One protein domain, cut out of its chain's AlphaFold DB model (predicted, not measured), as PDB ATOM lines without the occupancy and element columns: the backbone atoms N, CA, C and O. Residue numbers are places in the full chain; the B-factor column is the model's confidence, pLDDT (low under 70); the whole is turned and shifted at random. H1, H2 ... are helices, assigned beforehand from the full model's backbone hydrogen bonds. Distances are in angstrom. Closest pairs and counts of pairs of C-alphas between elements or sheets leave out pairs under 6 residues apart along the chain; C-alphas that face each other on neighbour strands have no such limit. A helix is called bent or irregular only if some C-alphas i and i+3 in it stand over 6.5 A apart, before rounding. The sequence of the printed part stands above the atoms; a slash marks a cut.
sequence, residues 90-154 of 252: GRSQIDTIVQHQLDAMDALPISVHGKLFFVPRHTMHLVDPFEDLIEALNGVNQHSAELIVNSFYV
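This is residues 90 to 154 of the 252 residues of an uncharacterized protein of Clostridiaceae bacterium (UniProt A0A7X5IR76). Two helices, H1 and H2, lie side by side and run opposite ways, joined by a long loop that reaches away from them as a narrow finger, residues 108 to 118, and then returns. After H2 the printed part turns round and a tail, residues 146 to 154, folds back along H2; residues 139 to 145, of which 139 belongs to H2, stick out at this turn. The printed part has 65 residues with two named helices, H1 then H2, and no named strand; the class is all helix, though under half of the residues, 30 of 65, are in named elements. The whole is compact, with a radius of gyration of the C-alphas of 12.1 A and spans of 34 by 25 by 19 A.

H1 is residues 91 to 104, 19.9 A long, with C-alpha 91 at (27.409, -38.018, 37.928). H2 is residues 124 to 139, 24.0 A long, from C-alpha 124 at (17.418, -60.560, 45.090) to C-alpha 139 at (16.840, -37.040, 49.659). H2 is neither bent nor irregular, but only just: C-alphas 125 and 128 are 6.5 A apart.

H1 and H2 are close but not clearly touching; their closest C-alphas, those of Gln 101 and Phe 130, are 7.0 A apart. Their lines stand at a shallow tilt of 17 degrees, opposite ways. Between them, residues 108 to 109 pair with residues 117 to 118, antiparallel. In H1 every O i to N i+4 pair is within hydrogen-bond range; in H2, 10 of 12 are.

The C-alphas farthest apart, those of His 122 and Ser 144, are 35.2 A apart. The printed part has no cut. The link from H1 to H2, 19 residues, is long. The model's mean pLDDT of the printed part is 86.5; residues 111 to 114 are under 70.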
ATOM      1  N   GLY A  90      29.776 -36.105  41.827       89.06
ATOM      2  CA  GLY A  90      29.435 -35.919  40.425       89.06
ATOM      3  C   GLY A  90      28.742 -37.143  39.826       89.06
ATOM      4  O   GLY A  90      28.846 -38.265  40.326       89.06
ATOM      5  N   ARG A  91      28.102 -36.949  38.667       86.56
ATOM      6  CA  ARG A  91      27.409 -38.018  37.928       86.56
ATOM      7  C   ARG A  91      28.278 -39.258  37.691       86.56
ATOM      8  O   ARG A  91      27.793 -40.366  37.859       86.56
ATOM      9  N   SER A  92      29.547 -39.090  37.320       88.81
ATOM     10  CA  SER A  92      30.451 -40.221  37.059       88.81
ATOM     11  C   SER A  92      30.739 -41.054  38.310       88.81
ATOM     12  O   SER A  92      30.871 -42.274  38.222       88.81
ATOM     13  N   GLN A  93      30.824 -40.406  39.473       90.50
ATOM     14  CA  GLN A  93      31.015 -41.085  40.752       90.50
ATOM     15  C   GLN A  93      29.747 -41.851  41.132       90.50
ATOM     16  O   GLN A  93      29.842 -43.021  41.492       90.50
ATOM     17  N   ILE A  94      28.570 -41.242  40.955       90.50
ATOM     18  CA  ILE A  94      27.283 -41.922  41.151       90.50
ATOM     19  C   ILE A  94      27.133 -43.114  40.198       90.50
ATOM     20  O   ILE A  94      26.830 -44.210  40.656       90.50
ATOM     21  N   ASP A  95      27.418 -42.949  38.902       89.81
ATOM     22  CA  ASP A  95      27.372 -44.046  37.923       89.81
ATOM     23  C   ASP A  95      28.323 -45.194  38.329       89.81
ATOM     24  O   ASP A  95      27.981 -46.363  38.168       89.81
ATOM     25  N   THR A  96      29.485 -44.881  38.916       91.81
ATOM     26  CA  THR A  96      30.429 -45.890  39.431       91.81
ATOM     27  C   THR A  96      29.865 -46.636  40.642       91.81
ATOM     28  O   THR A  96      29.963 -47.860  40.704       91.81
ATOM     29  N   ILE A  97      29.251 -45.921  41.592       91.62
ATOM     30  CA  ILE A  97      28.612 -46.525  42.771       91.62
ATOM     31  C   ILE A  97      27.463 -47.438  42.336       91.62
ATOM     32  O   ILE A  97      27.394 -48.582  42.774       91.62
ATOM     33  N   VAL A  98      26.600 -46.960  41.436       91.81
ATOM     34  CA  VAL A  98      25.479 -47.738  40.897       91.81
ATOM     35  C   VAL A  98      25.984 -48.992  40.189       91.81
ATOM     36  O   VAL A  98      25.457 -50.072  40.432       91.81
ATOM     37  N   GLN A  99      27.030 -48.880  39.365       90.50
ATOM     38  CA  GLN A  99      27.607 -50.043  38.693       90.50
ATOM     39  C   GLN A  99      28.134 -51.078  39.693       90.50
ATOM     40  O   GLN A  99      27.879 -52.262  39.520       90.50
ATOM     41  N   HIS A 100      28.804 -50.641  40.760       91.94
ATOM     42  CA  HIS A 100      29.291 -51.550  41.796       91.94
ATOM     43  C   HIS A 100      28.147 -52.283  42.515       91.94
ATOM     44  O   HIS A 100      28.268 -53.471  42.806       91.94
ATOM     45  N   GLN A 101      27.029 -51.603  42.796       92.94
ATOM     46  CA  GLN A 101      25.850 -52.247  43.392       92.94
ATOM     47  C   GLN A 101      25.204 -53.252  42.433       92.94
ATOM     48  O   GLN A 101      24.861 -54.358  42.838       92.94
ATOM     49  N   LEU A 102      25.095 -52.904  41.148       91.81
ATOM     50  CA  LEU A 102      24.612 -53.820  40.114       91.81
ATOM     51  C   LEU A 102      25.508 -55.061  39.999       91.81
ATOM     52  O   LEU A 102      24.998 -56.176  39.946       91.81
ATOM     53  N   ASP A 103      26.830 -54.888  40.028       89.00
ATOM     54  CA  ASP A 103      27.776 -56.006  39.989       89.00
ATOM     55  C   ASP A 103      27.647 -56.899  41.239       89.00
ATOM     56  O   ASP A 103      27.702 -58.121  41.121       89.00
ATOM     57  N   ALA A 104      27.421 -56.316  42.425       90.19
ATOM     58  CA  ALA A 104      27.189 -57.065  43.667       90.19
ATOM     59  C   ALA A 104      25.872 -57.862  43.656       90.19
ATOM     60  O   ALA A 104      25.772 -58.903  44.300       90.19
ATOM     61  N   MET A 105      24.878 -57.386  42.906       91.19
ATOM     62  CA  MET A 105      23.617 -58.088  42.677       91.19
ATOM     63  C   MET A 105      23.709 -59.166  41.590       91.19
ATOM     64  O   MET A 105      22.691 -59.779  41.280       91.19
ATOM     65  N   ASP A 106      24.881 -59.393  40.985       84.12
ATOM     66  CA  ASP A 106      25.023 -60.184  39.756       84.12
ATOM     67  C   ASP A 106      24.032 -59.718  38.668       84.12
ATOM     68  O   ASP A 106      23.450 -60.517  37.930       84.12
ATOM     69  N   ALA A 107      23.798 -58.404  38.592       87.69
ATOM     70  CA  ALA A 107      22.771 -57.831  37.742       87.69
ATOM     71  C   ALA A 107      23.178 -57.894  36.261       87.69
ATOM     72  O   ALA A 107      24.240 -57.420  35.847       87.69
ATOM     73  N   LEU A 108      22.297 -58.449  35.434       78.81
ATOM     74  CA  LEU A 108      22.569 -58.738  34.032       78.81
ATOM     75  C   LEU A 108      21.771 -57.800  33.124       78.81
ATOM     76  O   LEU A 108      20.543 -57.797  33.187       78.81
ATOM     77  N   PRO A 109      22.416 -57.001  32.261       79.81
ATOM     78  CA  PRO A 109      21.704 -56.096  31.366       79.81
ATOM     79  C   PRO A 109      20.845 -56.875  30.357       79.81
ATOM     80  O   PRO A 109      21.346 -57.746  29.650       79.81
ATOM     81  N   ILE A 110      19.554 -56.536  30.267       72.75
ATOM     82  CA  ILE A 110      18.581 -57.192  29.366       72.75
ATOM     83  C   ILE A 110      18.274 -56.323  28.134       72.75
ATOM     84  O   ILE A 110      17.772 -56.814  27.129       72.75
ATOM     85  N   SER A 111      18.548 -55.016  28.189       67.25
ATOM     86  CA  SER A 111      18.239 -54.087  27.097       67.25
ATOM     87  C   SER A 111      19.479 -53.359  26.597       67.25
ATOM     88  O   SER A 111      20.246 -52.800  27.374       67.25
ATOM     89  N   VAL A 112      19.629 -53.300  25.271       57.81
ATOM     90  CA  VAL A 112      20.689 -52.533  24.590       57.81
ATOM     91  C   VAL A 112      20.441 -51.019  24.684       57.81
ATOM     92  O   VAL A 112      21.373 -50.225  24.587       57.81
ATOM     93  N   HIS A 113      19.182 -50.605  24.858       59.78
ATOM     94  CA  HIS A 113      18.760 -49.202  24.782       59.78
ATOM     95  C   HIS A 113      18.206 -48.652  26.106       59.78
ATOM     96  O   HIS A 113      17.735 -47.517  26.140       59.78
ATOM     97  N   GLY A 114      18.261 -49.421  27.199       67.56
ATOM     98  CA  GLY A 114      17.747 -49.007  28.507       67.56
ATOM     99  C   GLY A 114      18.531 -49.602  29.676       67.56
ATOM    100  O   GLY A 114      19.171 -50.638  29.539       67.56
ATOM    101  N   LYS A 115      18.456 -48.952  30.844       82.12
ATOM    102  CA  LYS A 115      19.047 -49.417  32.112       82.12
ATOM    103  C   LYS A 115      18.161 -50.488  32.774       82.12
ATOM    104  O   LYS A 115      17.690 -50.298  33.887       82.12
ATOM    105  N   LEU A 116      17.874 -51.571  32.050       84.94
ATOM    106  CA  LEU A 116      17.083 -52.697  32.553       84.94
ATOM    107  C   LEU A 116      18.008 -53.868  32.867       84.94
ATOM    108  O   LEU A 116      18.728 -54.337  31.980       84.94
ATOM    109  N   PHE A 117      17.940 -54.350  34.103       86.69
ATOM    110  CA  PHE A 117      18.782 -55.429  34.592       86.69
ATOM    111  C   PHE A 117      17.936 -56.565  35.151       86.69
ATOM    112  O   PHE A 117      16.872 -56.342  35.722       86.69
ATOM    113  N   PHE A 118      18.426 -57.783  34.975       84.00
ATOM    114  CA  PHE A 118      17.934 -58.960  35.662       84.00
ATOM    115  C   PHE A 118      18.763 -59.180  36.910       84.00
ATOM    116  O   PHE A 118      19.985 -59.216  36.811       84.00
ATOM    117  N   VAL A 119      18.107 -59.368  38.048       87.31
ATOM    118  CA  VAL A 119      18.769 -59.744  39.295       87.31
ATOM    119  C   VAL A 119      18.388 -61.193  39.609       87.31
ATOM    120  O   VAL A 119      17.193 -61.487  39.702       87.31
ATOM    121  N   PRO A 120      19.366 -62.101  39.739       81.88
ATOM    122  CA  PRO A 120      19.107 -63.485  40.105       81.88
ATOM    123  C   PRO A 120      18.457 -63.650  41.482       81.88
ATOM    124  O   PRO A 120      18.573 -62.804  42.370       81.88
ATOM    125  N   ARG A 121      17.809 -64.799  41.702       81.00
ATOM    126  CA  ARG A 121      17.061 -65.059  42.940       81.00
ATOM    127  C   ARG A 121      17.941 -65.050  44.196       81.00
ATOM    128  O   ARG A 121      17.474 -64.614  45.247       81.00
ATOM    129  N   HIS A 122      19.188 -65.517  44.119       80.06
ATOM    130  CA  HIS A 122      20.082 -65.598  45.285       80.06
ATOM    131  C   HIS A 122      20.532 -64.218  45.784       80.06
ATOM    132  O   HIS A 122      20.677 -64.028  46.992       80.06
ATOM    133  N   THR A 123      20.678 -63.238  44.892       89.50
ATOM    134  CA  THR A 123      21.056 -61.846  45.199       89.50
ATOM    135  C   THR A 123      19.868 -60.893  45.296       89.50
ATOM    136  O   THR A 123      20.045 -59.729  45.635       89.50
ATOM    137  N   MET A 124      18.641 -61.371  45.079       89.12
ATOM    138  CA  MET A 124      17.418 -60.560  45.090       89.12
ATOM    139  C   MET A 124      17.201 -59.763  46.388       89.12
ATOM    140  O   MET A 124      16.630 -58.680  46.359       89.12
ATOM    141  N   HIS A 125      17.691 -60.264  47.523       89.69
ATOM    142  CA  HIS A 125      17.623 -59.576  48.818       89.69
ATOM    143  C   HIS A 125      18.432 -58.265  48.872       89.69
ATOM    144  O   HIS A 125      18.279 -57.491  49.812       89.69
ATOM    145  N   LEU A 126      19.307 -58.023  47.892       94.12
ATOM    146  CA  LEU A 126      20.088 -56.793  47.751       94.12
ATOM    147  C   LEU A 126      19.355 -55.710  46.941       94.12
ATOM    148  O   LEU A 126      19.821 -54.573  46.914       94.12
ATOM    149  N   VAL A 127      18.215 -56.037  46.319       93.25
ATOM    150  CA  VAL A 127      17.407 -55.071  45.562       93.25
ATOM    151  C   VAL A 127      16.808 -54.018  46.492       93.25
ATOM    152  O   VAL A 127      16.973 -52.836  46.212       93.25
ATOM    153  N   ASP A 128      16.207 -54.415  47.620       92.88
ATOM    154  CA  ASP A 128      15.593 -53.454  48.552       92.88
ATOM    155  C   ASP A 128      16.636 -52.457  49.114       92.88
ATOM    156  O   ASP A 128      16.434 -51.251  48.980       92.88
ATOM    157  N   PRO A 129      17.821 -52.888  49.612       94.06
ATOM    158  CA  PRO A 129      18.885 -51.957  50.003       94.06
ATOM    159  C   PRO A 129      19.382 -51.046  48.871       94.06
ATOM    160  O   PRO A 129      19.851 -49.934  49.125       94.06
ATOM    161  N   PHE A 130      19.340 -51.517  47.623       94.44
ATOM    162  CA  PHE A 130      19.701 -50.702  46.467       94.44
ATOM    163  C   PHE A 130      18.645 -49.625  46.183       94.44
ATOM    164  O   PHE A 130      19.012 -48.490  45.879       94.44
ATOM    165  N   GLU A 131      17.357 -49.941  46.318       94.12
ATOM    166  CA  GLU A 131      16.274 -48.956  46.229       94.12
ATOM    167  C   GLU A 131      16.368 -47.919  47.356       94.12
ATOM    168  O   GLU A 131      16.370 -46.720  47.065       94.12
ATOM    169  N   ASP A 132      16.592 -48.361  48.597       94.31
ATOM    170  CA  ASP A 132      16.803 -47.485  49.760       94.31
ATOM    171  C   ASP A 132      17.988 -46.526  49.544       94.31
ATOM    172  O   ASP A 132      17.926 -45.342  49.885       94.31
ATOM    173  N   LEU A 133      19.085 -47.012  48.949       93.19
ATOM    174  CA  LEU A 133      20.238 -46.176  48.608       93.19
ATOM    175  C   LEU A 133      19.852 -45.074  47.615       93.19
ATOM    176  O   LEU A 133      20.290 -43.933  47.760       93.19
ATOM    177  N   ILE A 134      19.070 -45.405  46.590       93.31
ATOM    178  CA  ILE A 134      18.647 -44.444  45.566       93.31
ATOM    179  C   ILE A 134      17.680 -43.419  46.158       93.31
ATOM    180  O   ILE A 134      17.803 -42.228  45.862       93.31
ATOM    181  N   GLU A 135      16.776 -43.845  47.037       93.81
ATOM    182  CA  GLU A 135      15.899 -42.944  47.785       93.81
ATOM    183  C   GLU A 135      16.708 -41.998  48.686       93.81
ATOM    184  O   GLU A 135      16.525 -40.780  48.633       93.81
ATOM    185  N   ALA A 136      17.682 -42.527  49.433       92.75
ATOM    186  CA  ALA A 136      18.580 -41.723  50.257       92.75
ATOM    187  C   ALA A 136      19.393 -40.720  49.420       92.75
ATOM    188  O   ALA A 136      19.551 -39.565  49.824       92.75
ATOM    189  N   LEU A 137      19.873 -41.125  48.236       91.62
ATOM    190  CA  LEU A 137      20.561 -40.236  47.295       91.62
ATOM    191  C   LEU A 137      19.644 -39.117  46.795       91.62
ATOM    192  O   LEU A 137      20.083 -37.970  46.734       91.62
ATOM    193  N   ASN A 138      18.381 -39.417  46.478       92.31
ATOM    194  CA  ASN A 138      17.398 -38.402  46.096       92.31
ATOM    195  C   ASN A 138      17.106 -37.420  47.235       92.31
ATOM    196  O   ASN A 138      16.994 -36.225  46.977       92.31
ATOM    197  N   GLY A 139      17.060 -37.890  48.485       91.19
ATOM    198  CA  GLY A 139      16.840 -37.040  49.659       91.19
ATOM    199  C   GLY A 139      17.908 -35.958  49.862       91.19
ATOM    200  O   GLY A 139      17.624 -34.917  50.452       91.19
ATOM    201  N   VAL A 140      19.124 -36.171  49.347       90.25
ATOM    202  CA  VAL A 140      20.239 -35.205  49.402       90.25
ATOM    203  C   VAL A 140      20.612 -34.630  48.031       90.25
ATOM    204  O   VAL A 140      21.609 -33.913  47.908       90.25
ATOM    205  N   ASN A 141      19.837 -34.939  46.990       89.62
ATOM    206  CA  ASN A 141      20.149 -34.553  45.622       89.62
ATOM    207  C   ASN A 141      19.975 -33.041  45.428       89.62
ATOM    208  O   ASN A 141      18.888 -32.490  45.570       89.62
ATOM    209  N   GLN A 142      21.065 -32.373  45.054       86.19
ATOM    210  CA  GLN A 142      21.072 -30.942  44.737       86.19
ATOM    211  C   GLN A 142      20.624 -30.659  43.290       86.19
ATOM    212  O   GLN A 142      20.410 -29.507  42.915       86.19
ATOM    213  N   HIS A 143      20.507 -31.692  42.449       83.31
ATOM    214  CA  HIS A 143      20.042 -31.570  41.071       83.31
ATOM    215  C   HIS A 143      18.520 -31.735  40.993       83.31
ATOM    216  O   HIS A 143      17.941 -32.603  41.634       83.31
ATOM    217  N   SER A 144      17.864 -30.985  40.107       77.75
ATOM    218  CA  SER A 144      16.405 -31.044  39.909       77.75
ATOM    219  C   SER A 144      15.889 -32.342  39.266       77.75
ATOM    220  O   SER A 144      14.713 -32.431  38.935       77.75
ATOM    221  N   ALA A 145      16.774 -33.293  38.971       85.44
ATOM    222  CA  ALA A 145      16.435 -34.516  38.257       85.44
ATOM    223  C   ALA A 145      16.629 -35.680  39.216       85.44
ATOM    224  O   ALA A 145      17.752 -35.935  39.654       85.44
ATOM    225  N   GLU A 146      15.531 -36.346  39.537       85.75
ATOM    226  CA  GLU A 146      15.509 -37.479  40.451       85.75
ATOM    227  C   GLU A 146      16.047 -38.744  39.776       85.75
ATOM    228  O   GLU A 146      15.900 -38.964  38.569       85.75
ATOM    229  N   LEU A 147      16.680 -39.590  40.582       87.44
ATOM    230  CA  LEU A 147      17.052 -40.944  40.210       87.44
ATOM    231  C   LEU A 147      15.833 -41.845  40.404       87.44
ATOM    232  O   LEU A 147      15.289 -41.924  41.497       87.44
ATOM    233  N   ILE A 148      15.407 -42.538  39.353       87.25
ATOM    234  CA  ILE A 148      14.251 -43.437  39.419       87.25
ATOM    235  C   ILE A 148      14.749 -44.869  39.274       87.25
ATOM    236  O   ILE A 148      15.413 -45.201  38.287       87.25
ATOM    237  N   VAL A 149      14.388 -45.713  40.234       88.62
ATOM    238  CA  VAL A 149      14.573 -47.160  40.174       88.62
ATOM    239  C   VAL A 149      13.216 -47.819  40.355       88.62
ATOM    240  O   VAL A 149      12.423 -47.397  41.187       88.62
ATOM    241  N   ASN A 150      12.941 -48.808  39.512       87.25
ATOM    242  CA  ASN A 150      11.761 -49.650  39.617       87.25
ATOM    243  C   ASN A 150      12.227 -51.099  39.540       87.25
ATOM    244  O   ASN A 150      12.839 -51.488  38.538       87.25
ATOM    245  N   SER A 151      11.901 -51.889  40.552       87.44
ATOM    246  CA  SER A 151      12.023 -53.339  40.510       87.44
ATOM    247  C   SER A 151      10.649 -53.993  40.359       87.44
ATOM    248  O   SER A 151       9.606 -53.439  40.710       87.44
ATOM    249  N   PHE A 152      10.624 -55.180  39.763       84.38
ATOM    250  CA  PHE A 152       9.442 -56.032  39.742       84.38
ATOM    251  C   PHE A 152       9.883 -57.490  39.772       84.38
ATOM    252  O   PHE A 152      10.829 -57.882  39.086       84.38
ATOM    253  N   TYR A 153       9.176 -58.307  40.548       81.94
ATOM    254  CA  TYR A 153       9.436 -59.739  40.586       81.94
ATOM    255  C   TYR A 153       8.887 -60.402  39.325       81.94
ATOM    256  O   TYR A 153       7.719 -60.235  38.963       81.94
ATOM    257  N   VAL A 154       9.737 -61.176  38.660       74.12
ATOM    258  CA  VAL A 154       9.353 -61.978  37.500       74.12
ATOM    259  C   VAL A 154       9.115 -63.407  37.968       74.12
ATOM    260  O   VAL A 154       9.937 -63.981  38.679       74.12
TER     261      VAL A 154